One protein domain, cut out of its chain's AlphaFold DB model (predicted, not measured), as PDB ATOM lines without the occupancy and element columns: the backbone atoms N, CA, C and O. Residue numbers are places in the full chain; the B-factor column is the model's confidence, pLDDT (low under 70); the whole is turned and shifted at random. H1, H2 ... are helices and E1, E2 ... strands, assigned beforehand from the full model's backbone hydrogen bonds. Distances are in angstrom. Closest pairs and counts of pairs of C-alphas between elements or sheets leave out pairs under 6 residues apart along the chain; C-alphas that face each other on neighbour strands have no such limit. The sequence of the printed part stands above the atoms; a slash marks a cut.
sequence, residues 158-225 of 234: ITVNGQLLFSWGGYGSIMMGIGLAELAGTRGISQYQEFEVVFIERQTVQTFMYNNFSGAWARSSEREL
ATOM      1  N   ILE A 158     242.225 266.820 267.363       81.50
ATOM      2  CA  ILE A 158     240.814 266.462 267.502       81.50
ATOM      3  C   ILE A 158     239.939 267.688 267.293       81.50
ATOM      4  O   ILE A 158     240.089 268.700 267.967       81.50
ATOM      5  N   THR A 159     238.975 267.580 266.385       80.19
ATOM      6  CA  THR A 159     237.990 268.635 266.159       80.19
ATOM      7  C   THR A 159     236.719 268.315 266.935       80.19
ATOM      8  O   THR A 159     236.173 267.220 266.819       80.19
ATOM      9  N   VAL A 160     236.226 269.278 267.711       74.44
ATOM     10  CA  VAL A 160     234.971 269.161 268.455       74.44
ATOM     11  C   VAL A 160     234.036 270.285 268.020       74.44
ATOM     12  O   VAL A 160     234.339 271.473 268.169       74.44
ATOM     13  N   ASN A 161     232.883 269.909 267.467       73.19
ATOM     14  CA  ASN A 161     231.804 270.855 267.195       73.19
ATOM     15  C   ASN A 161     231.034 271.169 268.494       73.19
ATOM     16  O   ASN A 161     231.062 270.391 269.451       73.19
ATOM     17  N   GLY A 162     230.356 272.314 268.567       55.16
ATOM     18  CA  GLY A 162     229.742 272.710 269.833       55.16
ATOM     19  C   GLY A 162     228.431 272.003 270.159       55.16
ATOM     20  O   GLY A 162     228.089 271.937 271.334       55.16
ATOM     21  N   GLN A 163     227.754 271.366 269.198       60.94
ATOM     22  CA  GLN A 163     226.644 270.449 269.504       60.94
ATOM     23  C   GLN A 163     227.128 269.230 270.302       60.94
ATOM     24  O   GLN A 163     226.516 268.863 271.305       60.94
ATOM     25  N   LEU A 164     228.256 268.645 269.897       61.31
ATOM     26  CA  LEU A 164     228.918 267.544 270.593       61.31
ATOM     27  C   LEU A 164     229.468 267.999 271.948       61.31
ATOM     28  O   LEU A 164     229.299 267.325 272.957       61.31
ATOM     29  N   LEU A 165     230.071 269.183 272.011       64.69
ATOM     30  CA  LEU A 165     230.547 269.709 273.284       64.69
ATOM     31  C   LEU A 165     229.403 270.030 274.258       64.69
ATOM     32  O   LEU A 165     229.534 269.826 275.465       64.69
ATOM     33  N   PHE A 166     228.279 270.537 273.754       62.25
ATOM     34  CA  PHE A 166     227.095 270.816 274.558       62.25
ATOM     35  C   PHE A 166     226.485 269.529 275.116       62.25
ATOM     36  O   PHE A 166     226.092 269.508 276.283       62.25
ATOM     37  N   SER A 167     226.467 268.438 274.340       53.72
ATOM     38  CA  SER A 167     226.023 267.131 274.845       53.72
ATOM     39  C   SER A 167     226.954 266.575 275.929       53.72
ATOM     40  O   SER A 167     226.505 265.860 276.823       53.72
ATOM     41  N   TRP A 168     228.221 266.994 275.947       58.91
ATOM     42  CA  TRP A 168     229.150 266.748 277.055       58.91
ATOM     43  C   TRP A 168     229.019 267.754 278.203       58.91
ATOM     44  O   TRP A 168     229.912 267.866 279.033       58.91
ATOM     45  N   GLY A 169     227.937 268.524 278.293       57.38
ATOM     46  CA  GLY A 169     227.739 269.493 279.374       57.38
ATOM     47  C   GLY A 169     228.580 270.769 279.251       57.38
ATOM     48  O   GLY A 169     228.660 271.529 280.216       57.38
ATOM     49  N   GLY A 170     229.179 271.024 278.086       68.06
ATOM     50  CA  GLY A 170     229.867 272.272 277.762       68.06
ATOM     51  C   GLY A 170     231.335 272.347 278.195       68.06
ATOM     52  O   GLY A 170     231.922 271.401 278.717       68.06
ATOM     53  N   TYR A 171     231.940 273.512 277.955       73.31
ATOM     54  CA  TYR A 171     233.355 273.776 278.232       73.31
ATOM     55  C   TYR A 171     233.705 273.619 279.715       73.31
ATOM     56  O   TYR A 171     233.007 274.131 280.590       73.31
ATOM     57  N   GLY A 172     234.829 272.956 279.994       67.94
ATOM     58  CA  GLY A 172     235.345 272.768 281.354       67.94
ATOM     59  C   GLY A 172     234.540 271.782 282.204       67.94
ATOM     60  O   GLY A 172     234.847 271.606 283.383       67.94
ATOM     61  N   SER A 173     233.526 271.131 281.631       67.94
ATOM     62  CA  SER A 173     232.795 270.078 282.320       67.94
ATOM     63  C   SER A 173     233.675 268.827 282.472       67.94
ATOM     64  O   SER A 173     234.554 268.539 281.658       67.94
ATOM     65  N   ILE A 174     233.398 268.027 283.502       60.41
ATOM     66  CA  ILE A 174     234.041 266.713 283.679       60.41
ATOM     67  C   ILE A 174     233.753 265.808 282.469       60.41
ATOM     68  O   ILE A 174     234.615 265.052 282.029       60.41
ATOM     69  N   MET A 175     232.555 265.928 281.892       61.12
ATOM     70  CA  MET A 175     232.125 265.150 280.730       61.12
ATOM     71  C   MET A 175     232.848 265.540 279.445       61.12
ATOM     72  O   MET A 175     233.114 264.663 278.631       61.12
ATOM     73  N   MET A 176     233.240 266.805 279.286       76.69
ATOM     74  CA  MET A 176     234.148 267.219 278.221       76.69
ATOM     75  C   MET A 176     235.486 266.497 278.383       76.69
ATOM     76  O   MET A 176     235.987 265.931 277.420       76.69
ATOM     77  N   GLY A 177     236.039 266.459 279.599       68.50
ATOM     78  CA  GLY A 177     237.277 265.727 279.880       68.50
ATOM     79  C   GLY A 177     237.172 264.243 279.517       68.50
ATOM     80  O   GLY A 177     238.046 263.709 278.839       68.50
ATOM     81  N   ILE A 178     236.087 263.575 279.909       67.00
ATOM     82  CA  ILE A 178     235.853 262.162 279.573       67.00
ATOM     83  C   ILE A 178     235.679 261.976 278.058       67.00
ATOM     84  O   ILE A 178     236.356 261.139 277.471       67.00
ATOM     85  N   GLY A 179     234.836 262.783 277.407       69.06
ATOM     86  CA  GLY A 179     234.589 262.695 275.964       69.06
ATOM     87  C   GLY A 179     235.853 262.909 275.128       69.06
ATOM     88  O   GLY A 179     236.102 262.168 274.181       69.06
ATOM     89  N   LEU A 180     236.702 263.862 275.521       75.81
ATOM     90  CA  LEU A 180     237.992 264.104 274.872       75.81
ATOM     91  C   LEU A 180     238.976 262.940 275.059       75.81
ATOM     92  O   LEU A 180     239.692 262.609 274.118       75.81
ATOM     93  N   ALA A 181     239.004 262.306 276.234       73.62
ATOM     94  CA  ALA A 181     239.839 261.128 276.479       73.62
ATOM     95  C   ALA A 181     239.412 259.930 275.621       73.62
ATOM     96  O   ALA A 181     240.260 259.267 275.030       73.62
ATOM     97  N   GLU A 182     238.105 259.686 275.510       68.81
ATOM     98  CA  GLU A 182     237.555 258.624 274.658       68.81
ATOM     99  C   GLU A 182     237.862 258.882 273.176       68.81
ATOM    100  O   GLU A 182     238.300 257.974 272.465       68.81
ATOM    101  N   LEU A 183     237.712 260.127 272.701       73.31
ATOM    102  CA  LEU A 183     238.090 260.485 271.331       73.31
ATOM    103  C   LEU A 183     239.589 260.295 271.073       73.31
ATOM    104  O   LEU A 183     239.958 259.751 270.033       73.31
ATOM    105  N   ALA A 184     240.445 260.708 272.011       72.62
ATOM    106  CA  ALA A 184     241.891 260.533 271.905       72.62
ATOM    107  C   ALA A 184     242.280 259.050 271.858       72.62
ATOM    108  O   ALA A 184     243.007 258.634 270.955       72.62
ATOM    109  N   GLY A 185     241.717 258.232 272.750       63.94
ATOM    110  CA  GLY A 185     241.910 256.782 272.739       63.94
ATOM    111  C   GLY A 185     241.421 256.121 271.448       63.94
ATOM    112  O   GLY A 185     242.124 255.286 270.881       63.94
ATOM    113  N   THR A 186     240.263 256.544 270.931       63.69
ATOM    114  CA  THR A 186     239.701 256.045 269.660       63.69
ATOM    115  C   THR A 186     240.590 256.390 268.464       63.69
ATOM    116  O   THR A 186     240.682 255.618 267.512       63.69
ATOM    117  N   ARG A 187     241.289 257.530 268.510       66.19
ATOM    118  CA  ARG A 187     242.268 257.929 267.490       66.19
ATOM    119  C   ARG A 187     243.647 257.298 267.672       66.19
ATOM    120  O   ARG A 187     244.557 257.603 266.913       66.19
ATOM    121  N   GLY A 188     243.811 256.407 268.651       65.31
ATOM    122  CA  GLY A 188     245.084 255.739 268.913       65.31
ATOM    123  C   GLY A 188     246.134 256.635 269.570       65.31
ATOM    124  O   GLY A 188     247.282 256.218 269.699       65.31
ATOM    125  N   ILE A 189     245.752 257.836 270.022       74.25
ATOM    126  CA  ILE A 189     246.631 258.724 270.786       74.25
ATOM    127  C   ILE A 189     246.926 258.029 272.108       74.25
ATOM    128  O   ILE A 189     246.005 257.608 272.807       74.25
ATOM    129  N   SER A 190     248.196 257.878 272.466       71.62
ATOM    130  CA  SER A 190     248.567 257.170 273.691       71.62
ATOM    131  C   SER A 190     248.197 257.971 274.941       71.62
ATOM    132  O   SER A 190     248.160 259.201 274.935       71.62
ATOM    133  N   GLN A 191     247.951 257.281 276.057       68.69
ATOM    134  CA  GLN A 191     247.818 257.959 277.349       68.69
ATOM    135  C   GLN A 191     249.077 258.784 277.631       68.69
ATOM    136  O   GLN A 191     250.191 258.336 277.367       68.69
ATOM    137  N   TYR A 192     248.894 259.971 278.200       73.00
ATOM    138  CA  TYR A 192     249.947 260.955 278.448       73.00
ATOM    139  C   TYR A 192     250.671 261.477 277.191       73.00
ATOM    140  O   TYR A 192     251.686 262.160 277.323       73.00
ATOM    141  N   GLN A 193     250.154 261.213 275.991       78.75
ATOM    142  CA  GLN A 193     250.553 261.929 274.784       78.75
ATOM    143  C   GLN A 193     249.732 263.222 274.676       78.75
ATOM    144  O   GLN A 193     248.536 263.236 274.986       78.75
ATOM    145  N   GLU A 194     250.388 264.319 274.298       84.75
ATOM    146  CA  GLU A 194     249.709 265.590 274.044       84.75
ATOM    147  C   GLU A 194     248.917 265.518 272.734       84.75
ATOM    148  O   GLU A 194     249.359 264.907 271.763       84.75
ATOM    149  N   PHE A 195     247.739 266.138 272.722       84.38
ATOM    150  CA  PHE A 195     246.897 266.287 271.541       84.38
ATOM    151  C   PHE A 195     246.224 267.657 271.542       84.38
ATOM    152  O   PHE A 195     245.927 268.219 272.599       84.38
ATOM    153  N   GLU A 196     245.983 268.221 270.366       88.94
ATOM    154  CA  GLU A 196     245.269 269.486 270.231       88.94
ATOM    155  C   GLU A 196     243.772 269.235 270.087       88.94
ATOM    156  O   GLU A 196     243.338 268.359 269.347       88.94
ATOM    157  N   VAL A 197     242.965 270.041 270.765       84.94
ATOM    158  CA  VAL A 197     241.516 270.068 270.588       84.94
ATOM    159  C   VAL A 197     241.137 271.395 269.967       84.94
ATOM    160  O   VAL A 197     241.383 272.447 270.554       84.94
ATOM    161  N   VAL A 198     240.523 271.339 268.790       86.31
ATOM    162  CA  VAL A 198     239.959 272.491 268.093       86.31
ATOM    163  C   VAL A 198     238.476 272.594 268.407       86.31
ATOM    164  O   VAL A 198     237.681 271.731 268.034       86.31
ATOM    165  N   PHE A 199     238.094 273.688 269.056       83.50
ATOM    166  CA  PHE A 199     236.712 274.023 269.356       83.50
ATOM    167  C   PHE A 199     236.143 274.901 268.241       83.50
ATOM    168  O   PHE A 199     236.329 276.121 268.234       83.50
ATOM    169  N   ILE A 200     235.435 274.284 267.286       75.81
ATOM    170  CA  ILE A 200     234.998 274.955 266.045       75.81
ATOM    171  C   ILE A 200     234.191 276.226 266.336       75.81
ATOM    172  O   ILE A 200     234.439 277.270 265.737       75.81
ATOM    173  N   GLU A 201     233.231 276.154 267.259       75.50
ATOM    174  CA  GLU A 201     232.310 277.266 267.527       75.50
ATOM    175  C   GLU A 201     232.982 278.481 268.168       75.50
ATOM    176  O   GLU A 201     232.504 279.602 268.006       75.50
ATOM    177  N   ARG A 202     234.089 278.273 268.888       77.56
ATOM    178  CA  ARG A 202     234.867 279.362 269.495       77.56
ATOM    179  C   ARG A 202     236.053 279.777 268.637       77.56
ATOM    180  O   ARG A 202     236.658 280.801 268.924       77.56
ATOM    181  N   GLN A 203     236.346 279.011 267.586       83.88
ATOM    182  CA  GLN A 203     237.543 279.154 266.767       83.88
ATOM    183  C   GLN A 203     238.816 279.176 267.618       83.88
ATOM    184  O   GLN A 203     239.722 279.982 267.408       83.88
ATOM    185  N   THR A 204     238.869 278.283 268.600       85.50
ATOM    186  CA  THR A 204     239.997 278.158 269.516       85.50
ATOM    187  C   THR A 204     240.605 276.772 269.461       85.50
ATOM    188  O   THR A 204     239.975 275.799 269.042       85.50
ATOM    189  N   VAL A 205     241.854 276.692 269.900       88.44
ATOM    190  CA  VAL A 205     242.591 275.450 270.071       88.44
ATOM    191  C   VAL A 205     243.230 275.421 271.450       88.44
ATOM    192  O   VAL A 205     243.656 276.445 271.996       88.44
ATOM    193  N   GLN A 206     243.266 274.235 272.038       90.31
ATOM    194  CA  GLN A 206     243.883 274.004 273.331       90.31
ATOM    195  C   GLN A 206     244.518 272.617 273.354       90.31
ATOM    196  O   GLN A 206     243.939 271.656 272.854       90.31
ATOM    197  N   THR A 207     245.705 272.509 273.941       86.31
ATOM    198  CA  THR A 207     246.404 271.236 274.105       86.31
ATOM    199  C   THR A 207     245.878 270.518 275.336       86.31
ATOM    200  O   THR A 207     245.769 271.109 276.418       86.31
ATOM    201  N   PHE A 208     245.595 269.234 275.182       87.62
ATOM    202  CA  PHE A 208     245.163 268.331 276.232       87.62
ATOM    203  C   PHE A 208     246.122 267.150 276.347       87.62
ATOM    204  O   PHE A 208     246.851 266.802 275.424       87.62
ATOM    205  N   MET A 209     246.099 266.527 277.516       80.31
ATOM    206  CA  MET A 209     246.573 265.166 277.727       80.31
ATOM    207  C   MET A 209     245.448 264.389 278.369       80.31
ATOM    208  O   MET A 209     244.591 264.976 279.028       80.31
ATOM    209  N   TYR A 210     245.478 263.074 278.222       75.56
ATOM    210  CA  TYR A 210     244.533 262.219 278.912       75.56
ATOM    211  C   TYR A 210     245.221 261.020 279.544       75.56
ATOM    212  O   TYR A 210     246.336 260.632 279.193       75.56
ATOM    213  N   ASN A 211     244.519 260.428 280.493       62.69
ATOM    214  CA  ASN A 211     244.753 259.073 280.937       62.69
ATOM    215  C   ASN A 211     243.386 258.405 281.106       62.69
ATOM    216  O   ASN A 211     242.352 259.077 281.169       62.69
ATOM    217  N   ASN A 212     243.377 257.085 281.224       54.06
ATOM    218  CA  ASN A 212     242.122 256.343 281.348       54.06
ATOM    219  C   ASN A 212     241.458 256.518 282.730       54.06
ATOM    220  O   ASN A 212     240.385 255.975 282.964       54.06
ATOM    221  N   PHE A 213     242.089 257.250 283.654       52.12
ATOM    222  CA  PHE A 213     241.686 257.371 285.056       52.12
ATOM    223  C   PHE A 213     241.051 258.709 285.423       52.12
ATOM    224  O   PHE A 213     240.407 258.778 286.456       52.12
ATOM    225  N   SER A 214     241.281 259.788 284.680       52.44
ATOM    226  CA  SER A 214     240.881 261.156 285.058       52.44
ATOM    227  C   SER A 214     240.246 261.928 283.901       52.44
ATOM    228  O   SER A 214     239.879 263.089 284.072       52.44
ATOM    229  N   GLY A 215     240.106 261.291 282.734       68.25
ATOM    230  CA  GLY A 215     239.733 261.962 281.494       68.25
ATOM    231  C   GLY A 215     240.875 262.822 280.952       68.25
ATOM    232  O   GLY A 215     242.038 262.659 281.330       68.25
ATOM    233  N   ALA A 216     240.544 263.730 280.043       77.69
ATOM    234  CA  ALA A 216     241.464 264.698 279.482       77.69
ATOM    235  C   ALA A 216     241.517 265.972 280.333       77.69
ATOM    236  O   ALA A 216     240.488 266.489 280.770       77.69
ATOM    237  N   TRP A 217     242.717 266.516 280.517       80.31
ATOM    238  CA  TRP A 217     242.955 267.800 281.172       80.31
ATOM    239  C   TRP A 217     243.796 268.709 280.280       80.31
ATOM    240  O   TRP A 217     244.668 268.258 279.532       80.31
ATOM    241  N   ALA A 218     243.533 270.010 280.372       85.44
ATOM    242  CA  ALA A 218     244.258 271.004 279.601       85.44
ATOM    243  C   ALA A 218     245.728 271.097 280.045       85.44
ATOM    244  O   ALA A 218     246.047 271.091 281.238       85.44
ATOM    245  N   ARG A 219     246.620 271.219 279.065       86.94
ATOM    246  CA  ARG A 219     248.064 271.452 279.224       86.94
ATOM    247  C   ARG A 219     248.475 272.852 278.809       86.94
ATOM    248  O   ARG A 219     249.473 273.364 279.310       86.94
ATOM    249  N   SER A 220     247.683 273.478 277.948       86.06
ATOM    250  CA  SER A 220     247.863 274.861 277.534       86.06
ATOM    251  C   SER A 220     246.669 275.720 277.941       86.06
ATOM    252  O   SER A 220     245.572 275.228 278.224       86.06
ATOM    253  N   SER A 221     246.868 277.035 277.922       86.88
ATOM    254  CA  SER A 221     245.747 277.963 277.805       86.88
ATOM    255  C   SER A 221     245.082 277.805 276.436       86.88
ATOM    256  O   SER A 221     245.736 277.446 275.454       86.88
ATOM    257  N   GLU A 222     243.781 278.066 276.392       86.06
ATOM    258  CA  GLU A 222     243.028 278.191 275.146       86.06
ATOM    259  C   GLU A 222     243.566 279.390 274.348       86.06
ATOM    260  O   GLU A 222     243.772 280.468 274.914       86.06
ATOM    261  N   ARG A 223     243.818 279.201 273.048       89.56
ATOM    262  CA  ARG A 223     244.263 280.259 272.127       89.56
ATOM    263  C   ARG A 223     243.377 280.302 270.887       89.56
ATOM    264  O   ARG A 223     242.765 279.300 270.533       89.56
ATOM    265  N   GLU A 224     243.337 281.446 270.214       87.62
ATOM    266  CA  GLU A 224     242.666 281.567 268.916       87.62
ATOM    267  C   GLU A 224     243.357 280.689 267.861       87.62
ATOM    268  O   GLU A 224     244.588 280.541 267.856       87.62
ATOM    269  N   LEU A 225     242.550 280.100 266.978       79.81
ATOM    270  CA  LEU A 225     243.023 279.417 265.778       79.81
ATOM    271  C   LEU A 225     243.697 280.431 264.858       79.81
ATOM    272  O   LEU A 225     243.126 281.467 264.512       79.81
TER     273      LEU A 225
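What this domain is: This is residues 158 to 225 of the 234 residues of an uncharacterized protein of Rheinheimera sp. D18 (UniProt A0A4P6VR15). A strongly twisted four-stranded sheet curls round one helix, H2, while the short helix H1 lies off the sheet. The printed part has 68 residues, ordered E1 H1 H2 E2 E3 E4; the mixed sheet runs E1 E2 E3 E4. The class is mixed, helices and strands; the whole is compact, radius of gyration of the C-alphas 10.7 A, spans 26 by 22 by 18 A.

Where its parts are: E1, residues 158 to 160, begins at C-alpha 158 (240.814, 266.462, 267.502). H1 is residues 162 to 167; H2, 174 to 186, 18.5 A; E2, 195 to 199, 13.0 A; E3, 204 to 211, 22.7 A. E4, 215 to 218, ends at C-alpha 218 (244.258, 271.004, 279.601).

How they stand to each other: E1 and E2 are parallel (N 160 and O 198, 2.9 A). E2, E3 and E4 form a meander, each strand the antiparallel neighbour of the one before (N 197 and O 206, 2.8 A; N 217 and O 209, 2.8 A). H2 is on the sheet; its closest C-alphas to E4 are Gly 177 and Ala 216, 4.3 A. In H1 and H2 every O i to N i+4 pair is within hydrogen-bond range.

The domain as a whole: The printed part has no cut and no long link. Mean pLDDT of the printed part is 73.7; 27 residues are under 70, among them 162 to 170.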